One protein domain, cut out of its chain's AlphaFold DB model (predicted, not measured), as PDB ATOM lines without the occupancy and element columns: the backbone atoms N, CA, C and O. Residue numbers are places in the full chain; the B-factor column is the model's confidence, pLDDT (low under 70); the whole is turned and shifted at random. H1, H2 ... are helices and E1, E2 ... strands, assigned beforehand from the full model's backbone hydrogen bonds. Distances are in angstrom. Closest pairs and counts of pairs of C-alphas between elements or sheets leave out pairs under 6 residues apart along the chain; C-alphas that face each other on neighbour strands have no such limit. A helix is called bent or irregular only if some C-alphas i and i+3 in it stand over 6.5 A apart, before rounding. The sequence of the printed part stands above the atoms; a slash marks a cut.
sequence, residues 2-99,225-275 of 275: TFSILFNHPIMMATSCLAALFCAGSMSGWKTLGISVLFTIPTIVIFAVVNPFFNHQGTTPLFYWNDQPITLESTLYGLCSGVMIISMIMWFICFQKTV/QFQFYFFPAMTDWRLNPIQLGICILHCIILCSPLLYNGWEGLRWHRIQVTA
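AT A GLANCE: This is residues 2 to 99 and 225 to 275 of the 275 residues of an uncharacterized protein of Massilioclostridium sp (UniProt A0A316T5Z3). Three long helices, H2, H3 and H4, form an up-and-down bundle, each running against the one before it, with the small strand hairpin E1-E2 at one end. The bent helix H5 packs on H2, and residues 263 to 275 stick out beyond the other end. The printed part has 149 residues, mostly helix, in the order H1, H2, H3, E1, E2, H4, H5; the sheet E1 - E2 is antiparallel. It is loose, with a radius of gyration of the C-alphas of 18.9 A, and spans 73 by 36 by 21 A.

IN THESE COORDINATES: Find C-alpha 2 at (184.800, 174.708, 197.443), where H1, residues 2 to 6, begins. H2 is residues 10 to 28, 26.7 A; H3 is 30 to 54, 36.8 A. E1, 61 to 65, and E2, 68 to 71, precede H4, 72 to 98, 38.9 A. H5, 241 to 273, was assigned as one helix by its hydrogen bonds but is bent: C-alphas 254 and 257 are 7.3 A apart. Its arms are H5a, 241 to 254, 20.2 A, and H5b, 257 to 273, 24.5 A, ending at C-alpha 273 at (210.846, 194.746, 174.044).

HOW THE PARTS SIT: Start at the hub, H2: it touches H4, closest C-alphas Cys 17 and Ser 87, 4.5 A, at a shallow tilt of 31 degrees, the same way. H2 and H3 are a hairpin, closest C-alphas Gly 25 and Leu 33, 5.0 A. H3 touches H4 at Ala 48 and Gly 78, their closest C-alphas, 4.1 A. H1 touches H2, closest C-alphas Ser 4 and Met 13, 5.4 A. H5a touches H2, closest C-alphas Ala 19 and Leu 254, 6.1 A; H3 and H5a are apart. In the hairpin E1 and E2, look for N 62 and O 70, 2.8 A, within hydrogen-bond range. Each O i to N i+4 pair is within range in H1, H2, H4, H5a and H5b; in H3, 16 of 21 are.

THE WHOLE: The farthest C-alphas, Asp 67 and Ala 275, are 73.3 A apart. Residues 100 to 224 are not printed; C-alphas 99 and 225 are 33.5 A apart across the cut. Of the links printed whole, none is long. Look for pLDDT under 70 at residues 2, 57 to 58, 225 to 239 and 274 to 275.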
ATOM      1  N   THR A   2     186.095 174.968 196.764       69.44
ATOM      2  CA  THR A   2     184.800 174.708 197.443       69.44
ATOM      3  C   THR A   2     183.848 173.852 196.605       69.44
ATOM      4  O   THR A   2     183.282 172.890 197.106       69.44
ATOM      5  N   PHE A   3     183.747 174.131 195.305       72.31
ATOM      6  CA  PHE A   3     182.919 173.347 194.382       72.31
ATOM      7  C   PHE A   3     183.387 171.896 194.234       72.31
ATOM      8  O   PHE A   3     182.569 170.985 194.190       72.31
ATOM      9  N   SER A   4     184.698 171.659 194.234       70.19
ATOM     10  CA  SER A   4     185.276 170.316 194.127       70.19
ATOM     11  C   SER A   4     184.944 169.442 195.344       70.19
ATOM     12  O   SER A   4     184.796 168.236 195.189       70.19
ATOM     13  N   ILE A   5     184.778 170.057 196.523       74.50
ATOM     14  CA  ILE A   5     184.333 169.391 197.759       74.50
ATOM     15  C   ILE A   5     182.820 169.133 197.717       74.50
ATOM     16  O   ILE A   5     182.369 168.052 198.072       74.50
ATOM     17  N   LEU A   6     182.026 170.105 197.255       71.75
ATOM     18  CA  LEU A   6     180.563 169.987 197.236       71.75
ATOM     19  C   LEU A   6     180.072 168.867 196.315       71.75
ATOM     20  O   LEU A   6     179.159 168.133 196.675       71.75
ATOM     21  N   PHE A   7     180.669 168.715 195.134       71.00
ATOM     22  CA  PHE A   7     180.185 167.744 194.155       71.00
ATOM     23  C   PHE A   7     180.646 166.302 194.411       71.00
ATOM     24  O   PHE A   7     180.069 165.394 193.829       71.00
ATOM     25  N   ASN A   8     181.668 166.068 195.245       71.81
ATOM     26  CA  ASN A   8     182.230 164.734 195.527       71.81
ATOM     27  C   ASN A   8     182.499 163.854 194.282       71.81
ATOM     28  O   ASN A   8     182.556 162.632 194.370       71.81
ATOM     29  N   HIS A   9     182.702 164.472 193.115       80.12
ATOM     30  CA  HIS A   9     182.855 163.764 191.852       80.12
ATOM     31  C   HIS A   9     184.344 163.623 191.485       80.12
ATOM     32  O   HIS A   9     185.048 164.639 191.416       80.12
ATOM     33  N   PRO A  10     184.835 162.414 191.153       79.31
ATOM     34  CA  PRO A  10     186.258 162.147 190.903       79.31
ATOM     35  C   PRO A  10     186.860 163.039 189.804       79.31
ATOM     36  O   PRO A  10     187.945 163.595 189.968       79.31
ATOM     37  N   ILE A  11     186.121 163.273 188.713       80.75
ATOM     38  CA  ILE A  11     186.551 164.166 187.615       80.75
ATOM     39  C   ILE A  11     186.719 165.625 188.080       80.75
ATOM     40  O   ILE A  11     187.674 166.301 187.692       80.75
ATOM     41  N   MET A  12     185.834 166.126 188.947       80.44
ATOM     42  CA  MET A  12     185.925 167.495 189.475       80.44
ATOM     43  C   MET A  12     187.113 167.653 190.431       80.44
ATOM     44  O   MET A  12     187.769 168.696 190.456       80.44
ATOM     45  N   MET A  13     187.425 166.605 191.195       83.44
ATOM     46  CA  MET A  13     188.602 166.578 192.062       83.44
ATOM     47  C   MET A  13     189.896 166.539 191.244       83.44
ATOM     48  O   MET A  13     190.806 167.331 191.496       83.44
ATOM     49  N   ALA A  14     189.961 165.679 190.223       84.06
ATOM     50  CA  ALA A  14     191.118 165.565 189.339       84.06
ATOM     51  C   ALA A  14     191.398 166.880 188.595       84.06
ATOM     52  O   ALA A  14     192.525 167.374 188.613       84.06
ATOM     53  N   THR A  15     190.366 167.500 188.014       84.06
ATOM     54  CA  THR A  15     190.495 168.801 187.328       84.06
ATOM     55  C   THR A  15     190.950 169.914 188.275       84.06
ATOM     56  O   THR A  15     191.825 170.699 187.914       84.06
ATOM     57  N   SER A  16     190.450 169.948 189.516       85.56
ATOM     58  CA  SER A  16     190.919 170.897 190.537       85.56
ATOM     59  C   SER A  16     192.371 170.668 190.949       85.56
ATOM     60  O   SER A  16     193.104 171.634 191.170       85.56
ATOM     61  N   CYS A  17     192.808 169.413 191.056       84.00
ATOM     62  CA  CYS A  17     194.193 169.080 191.374       84.00
ATOM     63  C   CYS A  17     195.140 169.503 190.242       84.00
ATOM     64  O   CYS A  17     196.114 170.214 190.489       84.00
ATOM     65  N   LEU A  18     194.802 169.168 188.993       86.69
ATOM     66  CA  LEU A  18     195.581 169.553 187.815       86.69
ATOM     67  C   LEU A  18     195.678 171.075 187.658       86.69
ATOM     68  O   LEU A  18     196.771 171.602 187.453       86.69
ATOM     69  N   ALA A  19     194.565 171.796 187.818       84.94
ATOM     70  CA  ALA A  19     194.562 173.256 187.744       84.94
ATOM     71  C   ALA A  19     195.415 173.897 188.854       84.94
ATOM     72  O   ALA A  19     196.146 174.854 188.592       84.94
ATOM     73  N   ALA A  20     195.373 173.353 190.077       83.19
ATOM     74  CA  ALA A  20     196.187 173.837 191.190       83.19
ATOM     75  C   ALA A  20     197.686 173.589 190.963       83.19
ATOM     76  O   ALA A  20     198.497 174.480 191.214       83.19
ATOM     77  N   LEU A  21     198.055 172.411 190.446       83.44
ATOM     78  CA  LEU A  21     199.434 172.095 190.070       83.44
ATOM     79  C   LEU A  21     199.937 173.057 188.994       83.44
ATOM     80  O   LEU A  21     201.012 173.632 189.140       83.44
ATOM     81  N   PHE A  22     199.139 173.297 187.955       82.44
ATOM     82  CA  PHE A  22     199.513 174.204 186.874       82.44
ATOM     83  C   PHE A  22     199.647 175.658 187.362       82.44
ATOM     84  O   PHE A  22     200.635 176.326 187.044       82.44
ATOM     85  N   CYS A  23     198.732 176.128 188.222       80.69
ATOM     86  CA  CYS A  23     198.863 177.413 188.920       80.69
ATOM     87  C   CYS A  23     200.173 177.493 189.709       80.69
ATOM     88  O   CYS A  23     200.961 178.420 189.513       80.69
ATOM     89  N   ALA A  24     200.444 176.501 190.559       77.88
ATOM     90  CA  ALA A  24     201.645 176.464 191.382       77.88
ATOM     91  C   ALA A  24     202.929 176.466 190.535       77.88
ATOM     92  O   ALA A  24     203.879 177.177 190.876       77.88
ATOM     93  N   GLY A  25     202.943 175.736 189.416       78.44
ATOM     94  CA  GLY A  25     204.053 175.702 188.463       78.44
ATOM     95  C   GLY A  25     204.296 177.038 187.778       78.44
ATOM     96  O   GLY A  25     205.432 177.508 187.757       78.44
ATOM     97  N   SER A  26     203.234 177.691 187.299       77.06
ATOM     98  CA  SER A  26     203.340 179.005 186.650       77.06
ATOM     99  C   SER A  26     203.927 180.080 187.574       77.06
ATOM    100  O   SER A  26     204.684 180.935 187.127       77.06
ATOM    101  N   MET A  27     203.628 180.007 188.875       73.19
ATOM    102  CA  MET A  27     204.053 181.006 189.859       73.19
ATOM    103  C   MET A  27     205.405 180.700 190.513       73.19
ATOM    104  O   MET A  27     206.053 181.604 191.036       73.19
ATOM    105  N   SER A  28     205.813 179.429 190.557       71.69
ATOM    106  CA  SER A  28     206.989 178.975 191.324       71.69
ATOM    107  C   SER A  28     208.122 178.436 190.453       71.69
ATOM    108  O   SER A  28     209.203 178.167 190.966       71.69
ATOM    109  N   GLY A  29     207.875 178.257 189.154       76.62
ATOM    110  CA  GLY A  29     208.777 177.596 188.222       76.62
ATOM    111  C   GLY A  29     208.604 176.071 188.193       76.62
ATOM    112  O   GLY A  29     208.233 175.426 189.177       76.62
ATOM    113  N   TRP A  30     208.926 175.474 187.042       73.81
ATOM    114  CA  TRP A  30     208.737 174.044 186.758       73.81
ATOM    115  C   TRP A  30     209.551 173.102 187.661       73.81
ATOM    116  O   TRP A  30     209.118 171.988 187.939       73.81
ATOM    117  N   LYS A  31     210.696 173.554 188.189       73.75
ATOM    118  CA  LYS A  31     211.505 172.771 189.142       73.75
ATOM    119  C   LYS A  31     210.791 172.591 190.485       73.75
ATOM    120  O   LYS A  31     210.787 171.499 191.045       73.75
ATOM    121  N   THR A  32     210.144 173.644 190.984       72.50
ATOM    122  CA  THR A  32     209.357 173.586 192.221       72.50
ATOM    123  C   THR A  32     208.097 172.743 192.041       72.50
ATOM    124  O   THR A  32     207.711 172.042 192.970       72.50
ATOM    125  N   LEU A  33     207.513 172.725 190.837       76.62
ATOM    126  CA  LEU A  33     206.395 171.838 190.511       76.62
ATOM    127  C   LEU A  33     206.768 170.355 190.657       76.62
ATOM    128  O   LEU A  33     205.994 169.602 191.236       76.62
ATOM    129  N   GLY A  34     207.963 169.948 190.214       76.69
ATOM    130  CA  GLY A  34     208.443 168.572 190.393       76.69
ATOM    131  C   GLY A  34     208.511 168.153 191.867       76.69
ATOM    132  O   GLY A  34     208.048 167.074 192.227       76.69
ATOM    133  N   ILE A  35     208.992 169.044 192.739       79.19
ATOM    134  CA  ILE A  35     209.025 168.822 194.194       79.19
ATOM    135  C   ILE A  35     207.598 168.748 194.763       79.19
ATOM    136  O   ILE A  35     207.282 167.857 195.546       79.19
ATOM    137  N   SER A  36     206.709 169.650 194.343       77.94
ATOM    138  CA  SER A  36     205.301 169.655 194.755       77.94
ATOM    139  C   SER A  36     204.559 168.369 194.363       77.94
ATOM    140  O   SER A  36     203.783 167.843 195.162       77.94
ATOM    141  N   VAL A  37     204.820 167.825 193.171       80.06
ATOM    142  CA  VAL A  37     204.269 166.536 192.714       80.06
ATOM    143  C   VAL A  37     204.862 165.373 193.511       80.06
ATOM    144  O   VAL A  37     204.118 164.486 193.930       80.06
ATOM    145  N   LEU A  38     206.168 165.410 193.794       84.31
ATOM    146  CA  LEU A  38     206.845 164.395 194.603       84.31
ATOM    147  C   LEU A  38     206.254 164.281 196.015       84.31
ATOM    148  O   LEU A  38     206.173 163.177 196.536       84.31
ATOM    149  N   PHE A  39     205.797 165.383 196.619       81.69
ATOM    150  CA  PHE A  39     205.081 165.346 197.902       81.69
ATOM    151  C   PHE A  39     203.599 164.970 197.768       81.69
ATOM    152  O   PHE A  39     203.028 164.397 198.689       81.69
ATOM    153  N   THR A  40     202.976 165.254 196.622       85.00
ATOM    154  CA  THR A  40     201.558 164.955 196.366       85.00
ATOM    155  C   THR A  40     201.306 163.451 196.267       85.00
ATOM    156  O   THR A  40     200.394 162.930 196.905       85.00
ATOM    157  N   ILE A  41     202.121 162.735 195.493       87.50
ATOM    158  CA  ILE A  41     201.887 161.313 195.198       87.50
ATOM    159  C   ILE A  41     201.888 160.442 196.473       87.50
ATOM    160  O   ILE A  41     200.911 159.718 196.672       87.50
ATOM    161  N   PRO A  42     202.882 160.529 197.385       89.69
ATOM    162  CA  PRO A  42     202.893 159.740 198.614       89.69
ATOM    163  C   PRO A  42     201.673 160.001 199.494       89.69
ATOM    164  O   PRO A  42     201.119 159.069 200.064       89.69
ATOM    165  N   THR A  43     201.210 161.251 199.581       85.44
ATOM    166  CA  THR A  43     200.022 161.582 200.371       85.44
ATOM    167  C   THR A  43     198.761 160.943 199.786       85.44
ATOM    168  O   THR A  43     197.989 160.365 200.545       85.44
ATOM    169  N   ILE A  44     198.563 160.952 198.460       89.50
ATOM    170  CA  ILE A  44     197.421 160.252 197.831       89.50
ATOM    171  C   ILE A  44     197.477 158.755 198.139       89.50
ATOM    172  O   ILE A  44     196.462 158.171 198.509       89.50
ATOM    173  N   VAL A  45     198.663 158.150 198.023       90.00
ATOM    174  CA  VAL A  45     198.865 156.720 198.295       90.00
ATOM    175  C   VAL A  45     198.545 156.389 199.751       90.00
ATOM    176  O   VAL A  45     197.834 155.421 200.003       90.00
ATOM    177  N   ILE A  46     198.983 157.218 200.706       90.44
ATOM    178  CA  ILE A  46     198.641 157.048 202.124       90.44
ATOM    179  C   ILE A  46     197.121 157.033 202.304       90.44
ATOM    180  O   ILE A  46     196.600 156.120 202.931       90.44
ATOM    181  N   PHE A  47     196.386 157.983 201.721       87.88
ATOM    182  CA  PHE A  47     194.924 158.009 201.845       87.88
ATOM    183  C   PHE A  47     194.234 156.830 201.143       87.88
ATOM    184  O   PHE A  47     193.257 156.303 201.672       87.88
ATOM    185  N   ALA A  48     194.744 156.390 199.992       87.94
ATOM    186  CA  ALA A  48     194.217 155.237 199.262       87.94
ATOM    187  C   ALA A  48     194.409 153.914 200.022       87.94
ATOM    188  O   ALA A  48     193.554 153.040 199.931       87.94
ATOM    189  N   VAL A  49     195.502 153.781 200.783       87.44
ATOM    190  CA  VAL A  49     195.779 152.598 201.612       87.44
ATOM    191  C   VAL A  49     195.059 152.680 202.949       87.44
ATOM    192  O   VAL A  49     194.474 151.696 203.372       87.44
ATOM    193  N   VAL A  50     195.070 153.833 203.617       87.69
ATOM    194  CA  VAL A  50     194.505 153.986 204.965       87.69
ATOM    195  C   VAL A  50     192.980 153.892 204.951       87.69
ATOM    196  O   VAL A  50     192.410 153.253 205.828       87.69
ATOM    197  N   ASN A  51     192.297 154.491 203.971       87.19
ATOM    198  CA  ASN A  51     190.829 154.553 203.959       87.19
ATOM    199  C   ASN A  51     190.148 153.161 203.983       87.19
ATOM    200  O   ASN A  51     189.286 152.958 204.839       87.19
ATOM    201  N   PRO A  52     190.578 152.168 203.179       83.38
ATOM    202  CA  PRO A  52     190.049 150.805 203.254       83.38
ATOM    203  C   PRO A  52     190.209 150.086 204.594       83.38
ATOM    204  O   PRO A  52     189.400 149.218 204.881       83.38
ATOM    205  N   PHE A  53     191.204 150.431 205.421       80.81
ATOM    206  CA  PHE A  53     191.354 149.827 206.757       80.81
ATOM    207  C   PHE A  53     190.311 150.337 207.759       80.81
ATOM    208  O   PHE A  53     190.082 149.709 208.788       80.81
ATOM    209  N   PHE A  54     189.700 151.494 207.496       80.00
ATOM    210  CA  PHE A  54     188.680 152.076 208.368       80.00
ATOM    211  C   PHE A  54     187.270 151.893 207.809       80.00
ATOM    212  O   PHE A  54     186.320 151.747 208.578       80.00
ATOM    213  N   ASN A  55     187.120 151.907 206.483       75.69
ATOM    214  CA  ASN A  55     185.827 151.833 205.824       75.69
ATOM    215  C   ASN A  55     185.696 150.554 204.992       75.69
ATOM    216  O   ASN A  55     186.424 150.354 204.022       75.69
ATOM    217  N   HIS A  56     184.709 149.730 205.337       73.38
ATOM    218  CA  HIS A  56     184.474 148.410 204.746       73.38
ATOM    219  C   HIS A  56     183.132 148.325 203.995       73.38
ATOM    220  O   HIS A  56     182.639 147.238 203.716       73.38
ATOM    221  N   GLN A  57     182.497 149.460 203.680       69.25
ATOM    222  CA  GLN A  57     181.110 149.517 203.183       69.25
ATOM    223  C   GLN A  57     180.937 149.212 201.677       69.25
ATOM    224  O   GLN A  57     179.934 149.606 201.084       69.25
ATOM    225  N   GLY A  58     181.903 148.550 201.034       67.50
ATOM    226  CA  GLY A  58     181.878 148.285 199.588       67.50
ATOM    227  C   GLY A  58     181.317 146.911 199.212       67.50
ATOM    228  O   GLY A  58     181.386 145.962 199.991       67.50
ATOM    229  N   THR A  59     180.776 146.800 198.000       71.00
ATOM    230  CA  THR A  59     180.193 145.555 197.472       71.00
ATOM    231  C   THR A  59     181.202 144.646 196.772       71.00
ATOM    232  O   THR A  59     180.930 143.457 196.608       71.00
ATOM    233  N   THR A  60     182.370 145.170 196.379       80.00
ATOM    234  CA  THR A  60     183.384 144.431 195.612       80.00
ATOM    235  C   THR A  60     184.688 144.250 196.411       80.00
ATOM    236  O   THR A  60     185.547 145.136 196.415       80.00
ATOM    237  N   PRO A  61     184.868 143.118 197.125       80.31
ATOM    238  CA  PRO A  61     186.097 142.851 197.875       80.31
ATOM    239  C   PRO A  61     187.263 142.510 196.930       80.31
ATOM    240  O   PRO A  61     187.122 141.651 196.061       80.31
ATOM    241  N   LEU A  62     188.425 143.152 197.105       78.62
ATOM    242  CA  LEU A  62     189.669 142.793 196.404       78.62
ATOM    243  C   LEU A  62     190.461 141.720 197.154       78.62
ATOM    244  O   LEU A  62     190.967 140.782 196.546       78.62
ATOM    245  N   PHE A  63     190.618 141.889 198.467       80.38
ATOM    246  CA  PHE A  63     191.404 140.997 199.317       80.38
ATOM    247  C   PHE A  63     190.878 141.032 200.754       80.38
ATOM    248  O   PHE A  63     190.309 142.036 201.182       80.38
ATOM    249  N   TYR A  64     191.085 139.950 201.502       79.75
ATOM    250  CA  TYR A  64     190.703 139.849 202.908       79.75
ATOM    251  C   TYR A  64     191.936 139.988 203.792       79.75
ATOM    252  O   TYR A  64     192.869 139.194 203.691       79.75
ATOM    253  N   TRP A  65     191.935 140.979 204.678       74.44
ATOM    254  CA  TRP A  65     192.980 141.166 205.677       74.44
ATOM    255  C   TRP A  65     192.366 141.044 207.073       74.44
ATOM    256  O   TRP A  65     191.478 141.820 207.404       74.44
ATOM    257  N   ASN A  66     192.822 140.090 207.896       79.00
ATOM    258  CA  ASN A  66     192.262 139.823 209.236       79.00
ATOM    259  C   ASN A  66     190.718 139.721 209.245       79.00
ATOM    260  O   ASN A  66     190.056 140.427 210.002       79.00
ATOM    261  N   ASP A  67     190.147 138.895 208.363       75.81
ATOM    262  CA  ASP A  67     188.692 138.714 208.187       75.81
ATOM    263  C   ASP A  67     187.907 139.976 207.773       75.81
ATOM    264  O   ASP A  67     186.677 139.955 207.698       75.81
ATOM    265  N   GLN A  68     188.597 141.067 207.430       78.06
ATOM    266  CA  GLN A  68     187.990 142.298 206.931       78.06
ATOM    267  C   GLN A  68     188.219 142.441 205.415       78.06
ATOM    268  O   GLN A  68     189.366 142.381 204.954       78.06
ATOM    269  N   PRO A  69     187.155 142.612 204.604       79.31
ATOM    270  CA  PRO A  69     187.291 142.797 203.165       79.31
ATOM    271  C   PRO A  69     187.772 144.215 202.832       79.31
ATOM    272  O   PRO A  69     187.083 145.196 203.102       79.31
ATOM    273  N   ILE A  70     188.920 144.324 202.167       82.44
ATOM    274  CA  ILE A  70     189.370 145.565 201.529       82.44
ATOM    275  C   ILE A  70     188.607 145.706 200.210       82.44
ATOM    276  O   ILE A  70     188.783 144.894 199.299       82.44
ATOM    277  N   THR A  71     187.752 146.724 200.102       84.50
ATOM    278  CA  THR A  71     186.842 146.906 198.961       84.50
ATOM    279  C   THR A  71     187.352 147.920 197.939       84.50
ATOM    280  O   THR A  71     188.099 148.854 198.259       84.50
ATOM    281  N   LEU A  72     186.933 147.752 196.682       82.06
ATOM    282  CA  LEU A  72     187.315 148.635 195.576       82.06
ATOM    283  C   LEU A  72     186.789 150.052 195.827       82.06
ATOM    284  O   LEU A  72     187.510 151.038 195.682       82.06
ATOM    285  N   GLU A  73     185.554 150.147 196.305       83.50
ATOM    286  CA  GLU A  73     184.871 151.396 196.608       83.50
ATOM    287  C   GLU A  73     185.629 152.216 197.665       83.50
ATOM    288  O   GLU A  73     185.860 153.413 197.469       83.50
ATOM    289  N   SER A  74     186.108 151.571 198.736       82.50
ATOM    290  CA  SER A  74     186.877 152.242 199.790       82.50
ATOM    291  C   SER A  74     188.262 152.693 199.327       82.50
ATOM    292  O   SER A  74     188.715 153.772 199.721       82.50
ATOM    293  N   THR A  75     188.933 151.926 198.458       84.31
ATOM    294  CA  THR A  75     190.239 152.332 197.895       84.31
ATOM    295  C   THR A  75     190.103 153.541 196.966       84.31
ATOM    296  O   THR A  75     190.859 154.508 197.095       84.31
ATOM    297  N   LEU A  76     189.101 153.547 196.079       84.50
ATOM    298  CA  LEU A  76     188.828 154.673 195.181       84.50
ATOM    299  C   LEU A  76     188.363 155.911 195.937       84.50
ATOM    300  O   LEU A  76     188.798 157.020 195.620       84.50
ATOM    301  N   TYR A  77     187.523 155.735 196.956       85.62
ATOM    302  CA  TYR A  77     187.125 156.829 197.830       85.62
ATOM    303  C   TYR A  77     188.328 157.403 198.595       85.62
ATOM    304  O   TYR A  77     188.470 158.626 198.694       85.62
ATOM    305  N   GLY A  78     189.241 156.549 199.071       86.44
ATOM    306  CA  GLY A  78     190.522 156.947 199.662       86.44
ATOM    307  C   GLY A  78     191.386 157.768 198.715       86.44
ATOM    308  O   GLY A  78     191.832 158.858 199.073       86.44
ATOM    309  N   LEU A  79     191.548 157.303 197.477       88.75
ATOM    310  CA  LEU A  79     192.281 158.021 196.437       88.75
ATOM    311  C   LEU A  79     191.651 159.391 196.140       88.75
ATOM    312  O   LEU A  79     192.355 160.402 196.125       88.75
ATOM    313  N   CYS A  80     190.328 159.451 195.974       86.44
ATOM    314  CA  CYS A  80     189.601 160.700 195.729       86.44
ATOM    315  C   CYS A  80     189.725 161.676 196.910       86.44
ATOM    316  O   CYS A  80     189.999 162.860 196.711       86.44
ATOM    317  N   SER A  81     189.625 161.174 198.142       83.88
ATOM    318  CA  SER A  81     189.808 161.966 199.364       83.88
ATOM    319  C   SER A  81     191.230 162.527 199.478       83.88
ATOM    320  O   SER A  81     191.412 163.697 199.824       83.88
ATOM    321  N   GLY A  82     192.245 161.733 199.124       88.00
ATOM    322  CA  GLY A  82     193.637 162.182 199.062       88.00
ATOM    323  C   GLY A  82     193.841 163.299 198.034       88.00
ATOM    324  O   GLY A  82     194.404 164.347 198.357       88.00
ATOM    325  N   VAL A  83     193.316 163.120 196.815       88.25
ATOM    326  CA  VAL A  83     193.343 164.145 195.753       88.25
ATOM    327  C   VAL A  83     192.647 165.430 196.207       88.25
ATOM    328  O   VAL A  83     193.153 166.527 195.958       88.25
ATOM    329  N   MET A  84     191.518 165.316 196.908       86.50
ATOM    330  CA  MET A  84     190.775 166.455 197.442       86.50
ATOM    331  C   MET A  84     191.606 167.262 198.449       86.50
ATOM    332  O   MET A  84     191.749 168.477 198.286       86.50
ATOM    333  N   ILE A  85     192.187 166.601 199.458       85.88
ATOM    334  CA  ILE A  85     192.994 167.259 200.500       85.88
ATOM    335  C   ILE A  85     194.202 167.967 199.885       85.88
ATOM    336  O   ILE A  85     194.495 169.116 200.221       85.88
ATOM    337  N   ILE A  86     194.882 167.326 198.937       87.19
ATOM    338  CA  ILE A  86     196.073 167.915 198.321       87.19
ATOM    339  C   ILE A  86     195.711 169.069 197.398       87.19
ATOM    340  O   ILE A  86     196.375 170.105 197.432       87.19
ATOM    341  N   SER A  87     194.632 168.946 196.620       86.19
ATOM    342  CA  SER A  87     194.127 170.060 195.815       86.19
ATOM    343  C   SER A  87     193.827 171.277 196.697       86.19
ATOM    344  O   SER A  87     194.207 172.392 196.347       86.19
ATOM    345  N   MET A  88     193.227 171.071 197.874       85.25
ATOM    346  CA  MET A  88     192.990 172.130 198.859       85.25
ATOM    347  C   MET A  88     194.291 172.782 199.347       85.25
ATOM    348  O   MET A  88     194.401 174.010 199.324       85.25
ATOM    349  N   ILE A  89     195.287 171.988 199.748       84.56
ATOM    350  CA  ILE A  89     196.582 172.509 200.210       84.56
ATOM    351  C   ILE A  89     197.264 173.323 199.098       84.56
ATOM    352  O   ILE A  89     197.743 174.429 199.343       84.56
ATOM    353  N   MET A  90     197.261 172.824 197.860       83.19
ATOM    354  CA  MET A  90     197.855 173.517 196.712       83.19
ATOM    355  C   MET A  90     197.153 174.838 196.394       83.19
ATOM    356  O   MET A  90     197.818 175.850 196.163       83.19
ATOM    357  N   TRP A  91     195.818 174.859 196.422       86.00
ATOM    358  CA  TRP A  91     195.046 176.089 196.243       86.00
ATOM    359  C   TRP A  91     195.364 177.123 197.327       86.00
ATOM    360  O   TRP A  91     195.505 178.307 197.015       86.00
ATOM    361  N   PHE A  92     195.551 176.687 198.574       83.44
ATOM    362  CA  PHE A  92     195.955 177.568 199.666       83.44
ATOM    363  C   PHE A  92     197.363 178.149 199.461       83.44
ATOM    364  O   PHE A  92     197.571 179.349 199.643       83.44
ATOM    365  N   ILE A  93     198.321 177.341 198.992       80.81
ATOM    366  CA  ILE A  93     199.669 177.820 198.636       80.81
ATOM    367  C   ILE A  93     199.599 178.854 197.501       80.81
ATOM    368  O   ILE A  93     200.247 179.901 197.575       80.81
ATOM    369  N   CYS A  94     198.800 178.590 196.462       81.50
ATOM    370  CA  CYS A  94     198.587 179.519 195.349       81.50
ATOM    371  C   CYS A  94     197.990 180.852 195.830       81.50
ATOM    372  O   CYS A  94     198.452 181.928 195.437       81.50
ATOM    373  N   PHE A  95     196.999 180.790 196.722       81.25
ATOM    374  CA  PHE A  95     196.389 181.964 197.336       81.25
ATOM    375  C   PHE A  95     197.415 182.789 198.124       81.25
ATOM    376  O   PHE A  95     197.551 183.987 197.879       81.25
ATOM    377  N   GLN A  96     198.201 182.143 198.991       77.69
ATOM    378  CA  GLN A  96     199.203 182.805 199.831       77.69
ATOM    379  C   GLN A  96     200.318 183.484 199.019       77.69
ATOM    380  O   GLN A  96     200.876 184.490 199.458       77.69
ATOM    381  N   LYS A  97     200.653 182.952 197.834       76.75
ATOM    382  CA  LYS A  97     201.614 183.578 196.911       76.75
ATOM    383  C   LYS A  97     201.022 184.755 196.139       76.75
ATOM    384  O   LYS A  97     201.727 185.722 195.882       76.75
ATOM    385  N   THR A  98     199.753 184.661 195.746       75.25
ATOM    386  CA  THR A  98     199.091 185.693 194.929       75.25
ATOM    387  C   THR A  98     198.734 186.913 195.773       75.25
ATOM    388  O   THR A  98     198.924 188.059 195.360       75.25
ATOM    389  N   VAL A  99     198.219 186.673 196.979       72.81
ATOM    390  CA  VAL A  99     197.796 187.725 197.894       72.81
ATOM    391  C   VAL A  99     198.905 187.983 198.903       72.81
ATOM    392  O   VAL A  99     199.047 187.286 199.902       72.81
ATOM    393  N   GLN A 225     172.622 167.456 190.135       62.88
ATOM    394  CA  GLN A 225     173.112 166.948 188.846       62.88
ATOM    395  C   GLN A 225     174.504 166.276 188.912       62.88
ATOM    396  O   GLN A 225     175.039 165.905 187.872       62.88
ATOM    397  N   PHE A 226     175.104 166.120 190.103       62.56
ATOM    398  CA  PHE A 226     176.505 165.705 190.288       62.56
ATOM    399  C   PHE A 226     176.807 164.886 191.556       62.56
ATOM    400  O   PHE A 226     177.972 164.742 191.913       62.56
ATOM    401  N   GLN A 227     175.805 164.368 192.267       62.06
ATOM    402  CA  GLN A 227     176.065 163.566 193.471       62.06
ATOM    403  C   GLN A 227     176.619 162.191 193.062       62.06
ATOM    404  O   GLN A 227     175.864 161.334 192.608       62.06
ATOM    405  N   PHE A 228     177.934 162.002 193.188       66.12
ATOM    406  CA  PHE A 228     178.577 160.701 193.007       66.12
ATOM    407  C   PHE A 228     178.672 159.999 194.362       66.12
ATOM    408  O   PHE A 228     179.295 160.514 195.294       66.12
ATOM    409  N   TYR A 229     178.047 158.831 194.472       68.69
ATOM    410  CA  TYR A 229     178.110 158.010 195.676       68.69
ATOM    411  C   TYR A 229     179.081 156.858 195.439       68.69
ATOM    412  O   TYR A 229     178.920 156.075 194.503       68.69
ATOM    413  N   PHE A 230     180.100 156.777 196.296       64.62
ATOM    414  CA  PHE A 230     181.069 155.679 196.290       64.62
ATOM    415  C   PHE A 230     180.523 154.427 196.989       64.62
ATOM    416  O   PHE A 230     180.943 153.327 196.662       64.62
ATOM    417  N   PHE A 231     179.568 154.587 197.909       62.22
ATOM    418  CA  PHE A 231     178.963 153.501 198.683       62.22
ATOM    419  C   PHE A 231     177.446 153.447 198.452       62.22
ATOM    420  O   PHE A 231     176.831 154.516 198.368       62.22
ATOM    421  N   PRO A 232     176.811 152.256 198.413       53.91
ATOM    422  CA  PRO A 232     177.397 150.908 198.493       53.91
ATOM    423  C   PRO A 232     177.880 150.344 197.140       53.91
ATOM    424  O   PRO A 232     178.780 149.513 197.126       53.91
ATOM    425  N   ALA A 233     177.336 150.818 196.015       59.50
ATOM    426  CA  ALA A 233     177.785 150.476 194.663       59.50
ATOM    427  C   ALA A 233     178.113 151.759 193.888       59.50
ATOM    428  O   ALA A 233     177.406 152.762 194.026       59.50
ATOM    429  N   MET A 234     179.181 151.728 193.084       60.44
ATOM    430  CA  MET A 234     179.600 152.880 192.283       60.44
ATOM    431  C   MET A 234     178.493 153.297 191.316       60.44
ATOM    432  O   MET A 234     177.951 152.479 190.574       60.44
ATOM    433  N   THR A 235     178.171 154.588 191.320       66.50
ATOM    434  CA  THR A 235     177.247 155.165 190.340       66.50
ATOM    435  C   THR A 235     177.899 155.161 188.953       66.50
ATOM    436  O   THR A 235     179.118 155.310 188.837       66.50
ATOM    437  N   ASP A 236     177.105 154.983 187.893       64.38
ATOM    438  CA  ASP A 236     177.620 154.945 186.522       64.38
ATOM    439  C   ASP A 236     178.444 156.198 186.188       64.38
ATOM    440  O   ASP A 236     178.014 157.330 186.405       64.38
ATOM    441  N   TRP A 237     179.606 156.004 185.560       62.41
ATOM    442  CA  TRP A 237     180.520 157.083 185.151       62.41
ATOM    443  C   TRP A 237     180.024 157.897 183.941       62.41
ATOM    444  O   TRP A 237     180.779 158.644 183.310       62.41
ATOM    445  N   ARG A 238     178.765 157.696 183.540       65.88
ATOM    446  CA  ARG A 238     178.197 158.273 182.325       65.88
ATOM    447  C   ARG A 238     177.914 159.750 182.545       65.88
ATOM    448  O   ARG A 238     177.036 160.119 183.317       65.88
ATOM    449  N   LEU A 239     178.650 160.582 181.814       68.00
ATOM    450  CA  LEU A 239     178.450 162.021 181.817       68.00
ATOM    451  C   LEU A 239     177.334 162.404 180.850       68.00
ATOM    452  O   LEU A 239     177.434 162.180 179.644       68.00
ATOM    453  N   ASN A 240     176.303 163.060 181.370       77.94
ATOM    454  CA  ASN A 240     175.346 163.775 180.537       77.94
ATOM    455  C   ASN A 240     176.014 165.002 179.880       77.94
ATOM    456  O   ASN A 240     176.924 165.596 180.467       77.94
ATOM    457  N   PRO A 241     175.535 165.473 178.713       79.00
ATOM    458  CA  PRO A 241     176.061 166.681 178.064       79.00
ATOM    459  C   PRO A 241     176.044 167.914 178.982       79.00
ATOM    460  O   PRO A 241     176.964 168.730 178.978       79.00
ATOM    461  N   ILE A 242     175.025 168.006 179.842       77.69
ATOM    462  CA  ILE A 242     174.892 169.049 180.867       77.69
ATOM    463  C   ILE A 242     176.019 168.939 181.907       77.69
ATOM    464  O   ILE A 242     176.603 169.948 182.300       77.69
ATOM    465  N   GLN A 243     176.373 167.716 182.318       75.19
ATOM    466  CA  GLN A 243     177.454 167.476 183.275       75.19
ATOM    467  C   GLN A 243     178.821 167.826 182.684       75.19
ATOM    468  O   GLN A 243     179.650 168.439 183.357       75.19
ATOM    469  N   LEU A 244     179.034 167.530 181.400       79.69
ATOM    470  CA  LEU A 244     180.237 167.953 180.688       79.69
ATOM    471  C   LEU A 244     180.370 169.486 180.668       79.69
ATOM    472  O   LEU A 244     181.445 170.011 180.960       79.69
ATOM    473  N   GLY A 245     179.273 170.207 180.407       81.94
ATOM    474  CA  GLY A 245     179.246 171.674 180.445       81.94
ATOM    475  C   GLY A 245     179.631 172.250 181.814       81.94
ATOM    476  O   GLY A 245     180.417 173.195 181.894       81.94
ATOM    477  N   ILE A 246     179.150 171.640 182.898       81.75
ATOM    478  CA  ILE A 246     179.486 172.031 184.277       81.75
ATOM    479  C   ILE A 246     180.973 171.777 184.585       81.75
ATOM    480  O   ILE A 246     181.627 172.639 185.177       81.75
ATOM    481  N   CYS A 247     181.538 170.646 184.146       81.00
ATOM    482  CA  CYS A 247     182.972 170.360 184.279       81.00
ATOM    483  C   CYS A 247     183.837 171.389 183.535       81.00
ATOM    484  O   CYS A 247     184.827 171.875 184.082       81.00
ATOM    485  N   ILE A 248     183.455 171.757 182.307       83.00
ATOM    486  CA  ILE A 248     184.167 172.766 181.507       83.00
ATOM    487  C   ILE A 248     184.125 174.126 182.208       83.00
ATOM    488  O   ILE A 248     185.160 174.774 182.365       83.00
ATOM    489  N   LEU A 249     182.950 174.541 182.682       84.12
ATOM    490  CA  LEU A 249     182.785 175.803 183.398       84.12
ATOM    491  C   LEU A 249     183.609 175.832 184.696       84.12
ATOM    492  O   LEU A 249     184.266 176.832 184.987       84.12
ATOM    493  N   HIS A 250     183.659 174.721 185.435       83.50
ATOM    494  CA  HIS A 250     184.523 174.578 186.607       83.50
ATOM    495  C   HIS A 250     186.013 174.712 186.250       83.50
ATOM    496  O   HIS A 250     186.726 175.470 186.908       83.50
ATOM    497  N   CYS A 251     186.483 174.068 185.177       82.69
ATOM    498  CA  CYS A 251     187.854 174.234 184.689       82.69
ATOM    499  C   CYS A 251     188.170 175.691 184.316       82.69
ATOM    500  O   CYS A 251     189.235 176.192 184.672       82.69
ATOM    501  N   ILE A 252     187.249 176.395 183.652       83.38
ATOM    502  CA  ILE A 252     187.432 177.806 183.272       83.38
ATOM    503  C   ILE A 252     187.613 178.690 184.512       83.38
ATOM    504  O   ILE A 252     188.531 179.510 184.551       83.38
ATOM    505  N   ILE A 253     186.787 178.496 185.548       85.00
ATOM    506  CA  ILE A 253     186.912 179.241 186.811       85.00
ATOM    507  C   ILE A 253     188.279 178.980 187.452       85.00
ATOM    508  O   ILE A 253     188.953 179.922 187.871       85.00
ATOM    509  N   LEU A 254     188.713 177.720 187.506       83.44
ATOM    510  CA  LEU A 254     189.996 177.347 188.103       83.44
ATOM    511  C   LEU A 254     191.198 177.868 187.299       83.44
ATOM    512  O   LEU A 254     192.238 178.158 187.879       83.44
ATOM    513  N   CYS A 255     191.062 178.049 185.987       80.62
ATOM    514  CA  CYS A 255     192.104 178.637 185.147       80.62
ATOM    515  C   CYS A 255     192.147 180.175 185.192       80.62
ATOM    516  O   CYS A 255     193.071 180.773 184.643       80.62
ATOM    517  N   SER A 256     191.203 180.848 185.854       80.81
ATOM    518  CA  SER A 256     191.178 182.316 185.931       80.81
ATOM    519  C   SER A 256     192.468 182.979 186.463       80.81
ATOM    520  O   SER A 256     192.932 183.916 185.807       80.81
ATOM    521  N   PRO A 257     193.124 182.520 187.555       77.38
ATOM    522  CA  PRO A 257     194.386 183.119 188.003       77.38
ATOM    523  C   PRO A 257     195.531 182.904 187.004       77.38
ATOM    524  O   PRO A 257     196.391 183.770 186.859       77.38
ATOM    525  N   LEU A 258     195.526 181.788 186.266       77.44
ATOM    526  CA  LEU A 258     196.510 181.506 185.218       77.44
ATOM    527  C   LEU A 258     196.360 182.448 184.031       77.44
ATOM    528  O   LEU A 258     197.348 183.008 183.560       77.44
ATOM    529  N   LEU A 259     195.124 182.640 183.567       78.06
ATOM    530  CA  LEU A 259     194.819 183.547 182.464       78.06
ATOM    531  C   LEU A 259     195.215 184.983 182.816       78.06
ATOM    532  O   LEU A 259     195.811 185.676 181.993       78.06
ATOM    533  N   TYR A 260     194.941 185.407 184.051       79.00
ATOM    534  CA  TYR A 260     195.319 186.733 184.528       79.00
ATOM    535  C   TYR A 260     196.847 186.910 184.593       79.00
ATOM    536  O   TYR A 260     197.383 187.843 183.992       79.00
ATOM    537  N   ASN A 261     197.561 185.981 185.242       75.44
ATOM    538  CA  ASN A 261     199.020 186.043 185.382       75.44
ATOM    539  C   ASN A 261     199.745 185.936 184.030       75.44
ATOM    540  O   ASN A 261     200.699 186.671 183.776       75.44
ATOM    541  N   GLY A 262     199.285 185.055 183.136       73.69
ATOM    542  CA  GLY A 262     199.854 184.909 181.795       73.69
ATOM    543  C   GLY A 262     199.673 186.168 180.946       73.69
ATOM    544  O   GLY A 262     200.601 186.596 180.256       73.69
ATOM    545  N   TRP A 263     198.509 186.817 181.039       73.81
ATOM    546  CA  TRP A 263     198.245 188.066 180.328       73.81
ATOM    547  C   TRP A 263     199.106 189.227 180.845       73.81
ATOM    548  O   TRP A 263     199.639 190.000 180.043       73.81
ATOM    549  N   GLU A 264     199.305 189.333 182.165       75.69
ATOM    550  CA  GLU A 264     200.230 190.317 182.741       75.69
ATOM    551  C   GLU A 264     201.684 190.059 182.324       75.69
ATOM    552  O   GLU A 264     202.365 191.001 181.910       75.69
ATOM    553  N   GLY A 265     202.131 188.799 182.327       75.50
ATOM    554  CA  GLY A 265     203.474 188.416 181.886       75.50
ATOM    555  C   GLY A 265     203.755 188.783 180.424       75.50
ATOM    556  O   GLY A 265     204.770 189.410 180.122       75.50
ATOM    557  N   LEU A 266     202.819 188.492 179.514       75.12
ATOM    558  CA  LEU A 266     202.931 188.872 178.096       75.12
ATOM    559  C   LEU A 266     202.945 190.389 177.890       75.12
ATOM    560  O   LEU A 266     203.591 190.899 176.971       75.12
ATOM    561  N   ARG A 267     202.210 191.134 178.720       77.62
ATOM    562  CA  ARG A 267     202.208 192.597 178.668       77.62
ATOM    563  C   ARG A 267     203.545 193.167 179.130       77.62
ATOM    564  O   ARG A 267     204.044 194.089 178.495       77.62
ATOM    565  N   TRP A 268     204.126 192.616 180.193       75.44
ATOM    566  CA  TRP A 268     205.440 193.029 180.686       75.44
ATOM    567  C   TRP A 268     206.543 192.734 179.671       75.44
ATOM    568  O   TRP A 268     207.353 193.614 179.396       75.44
ATOM    569  N   HIS A 269     206.507 191.562 179.033       74.75
ATOM    570  CA  HIS A 269     207.452 191.231 177.968       74.75
ATOM    571  C   HIS A 269     207.316 192.177 176.766       74.75
ATOM    572  O   HIS A 269     208.317 192.587 176.187       74.75
ATOM    573  N   ARG A 270     206.090 192.571 176.391       72.25
ATOM    574  CA  ARG A 270     205.894 193.566 175.326       72.25
ATOM    575  C   ARG A 270     206.472 194.929 175.689       72.25
ATOM    576  O   ARG A 270     207.143 195.510 174.853       72.25
ATOM    577  N   ILE A 271     206.265 195.399 176.922       79.69
ATOM    578  CA  ILE A 271     206.794 196.691 177.389       79.69
ATOM    579  C   ILE A 271     208.330 196.691 177.397       79.69
ATOM    580  O   ILE A 271     208.923 197.684 176.996       79.69
ATOM    581  N   GLN A 272     208.960 195.585 177.805       72.19
ATOM    582  CA  GLN A 272     210.422 195.446 177.827       72.19
ATOM    583  C   GLN A 272     211.057 195.359 176.434       72.19
ATOM    584  O   GLN A 272     212.203 195.748 176.285       72.19
ATOM    585  N   VAL A 273     210.342 194.843 175.430       70.94
ATOM    586  CA  VAL A 273     210.846 194.746 174.044       70.94
ATOM    587  C   VAL A 273     210.695 196.068 173.283       70.94
ATOM    588  O   VAL A 273     211.415 196.311 172.322       70.94
ATOM    589  N   THR A 274     209.754 196.924 173.688       61.34
ATOM    590  CA  THR A 274     209.543 198.257 173.093       61.34
ATOM    591  C   THR A 274     210.317 199.393 173.775       61.34
ATOM    592  O   THR A 274     210.182 200.532 173.334       61.34
ATOM    593  N   ALA A 275     211.059 199.112 174.849       53.38
ATOM    594  CA  ALA A 275     211.895 200.071 175.581       53.38
ATOM    595  C   ALA A 275     213.375 199.844 175.259       53.38
ATOM    596  O   ALA A 275     214.107 200.855 175.193       53.38
TER     597      ALA A 275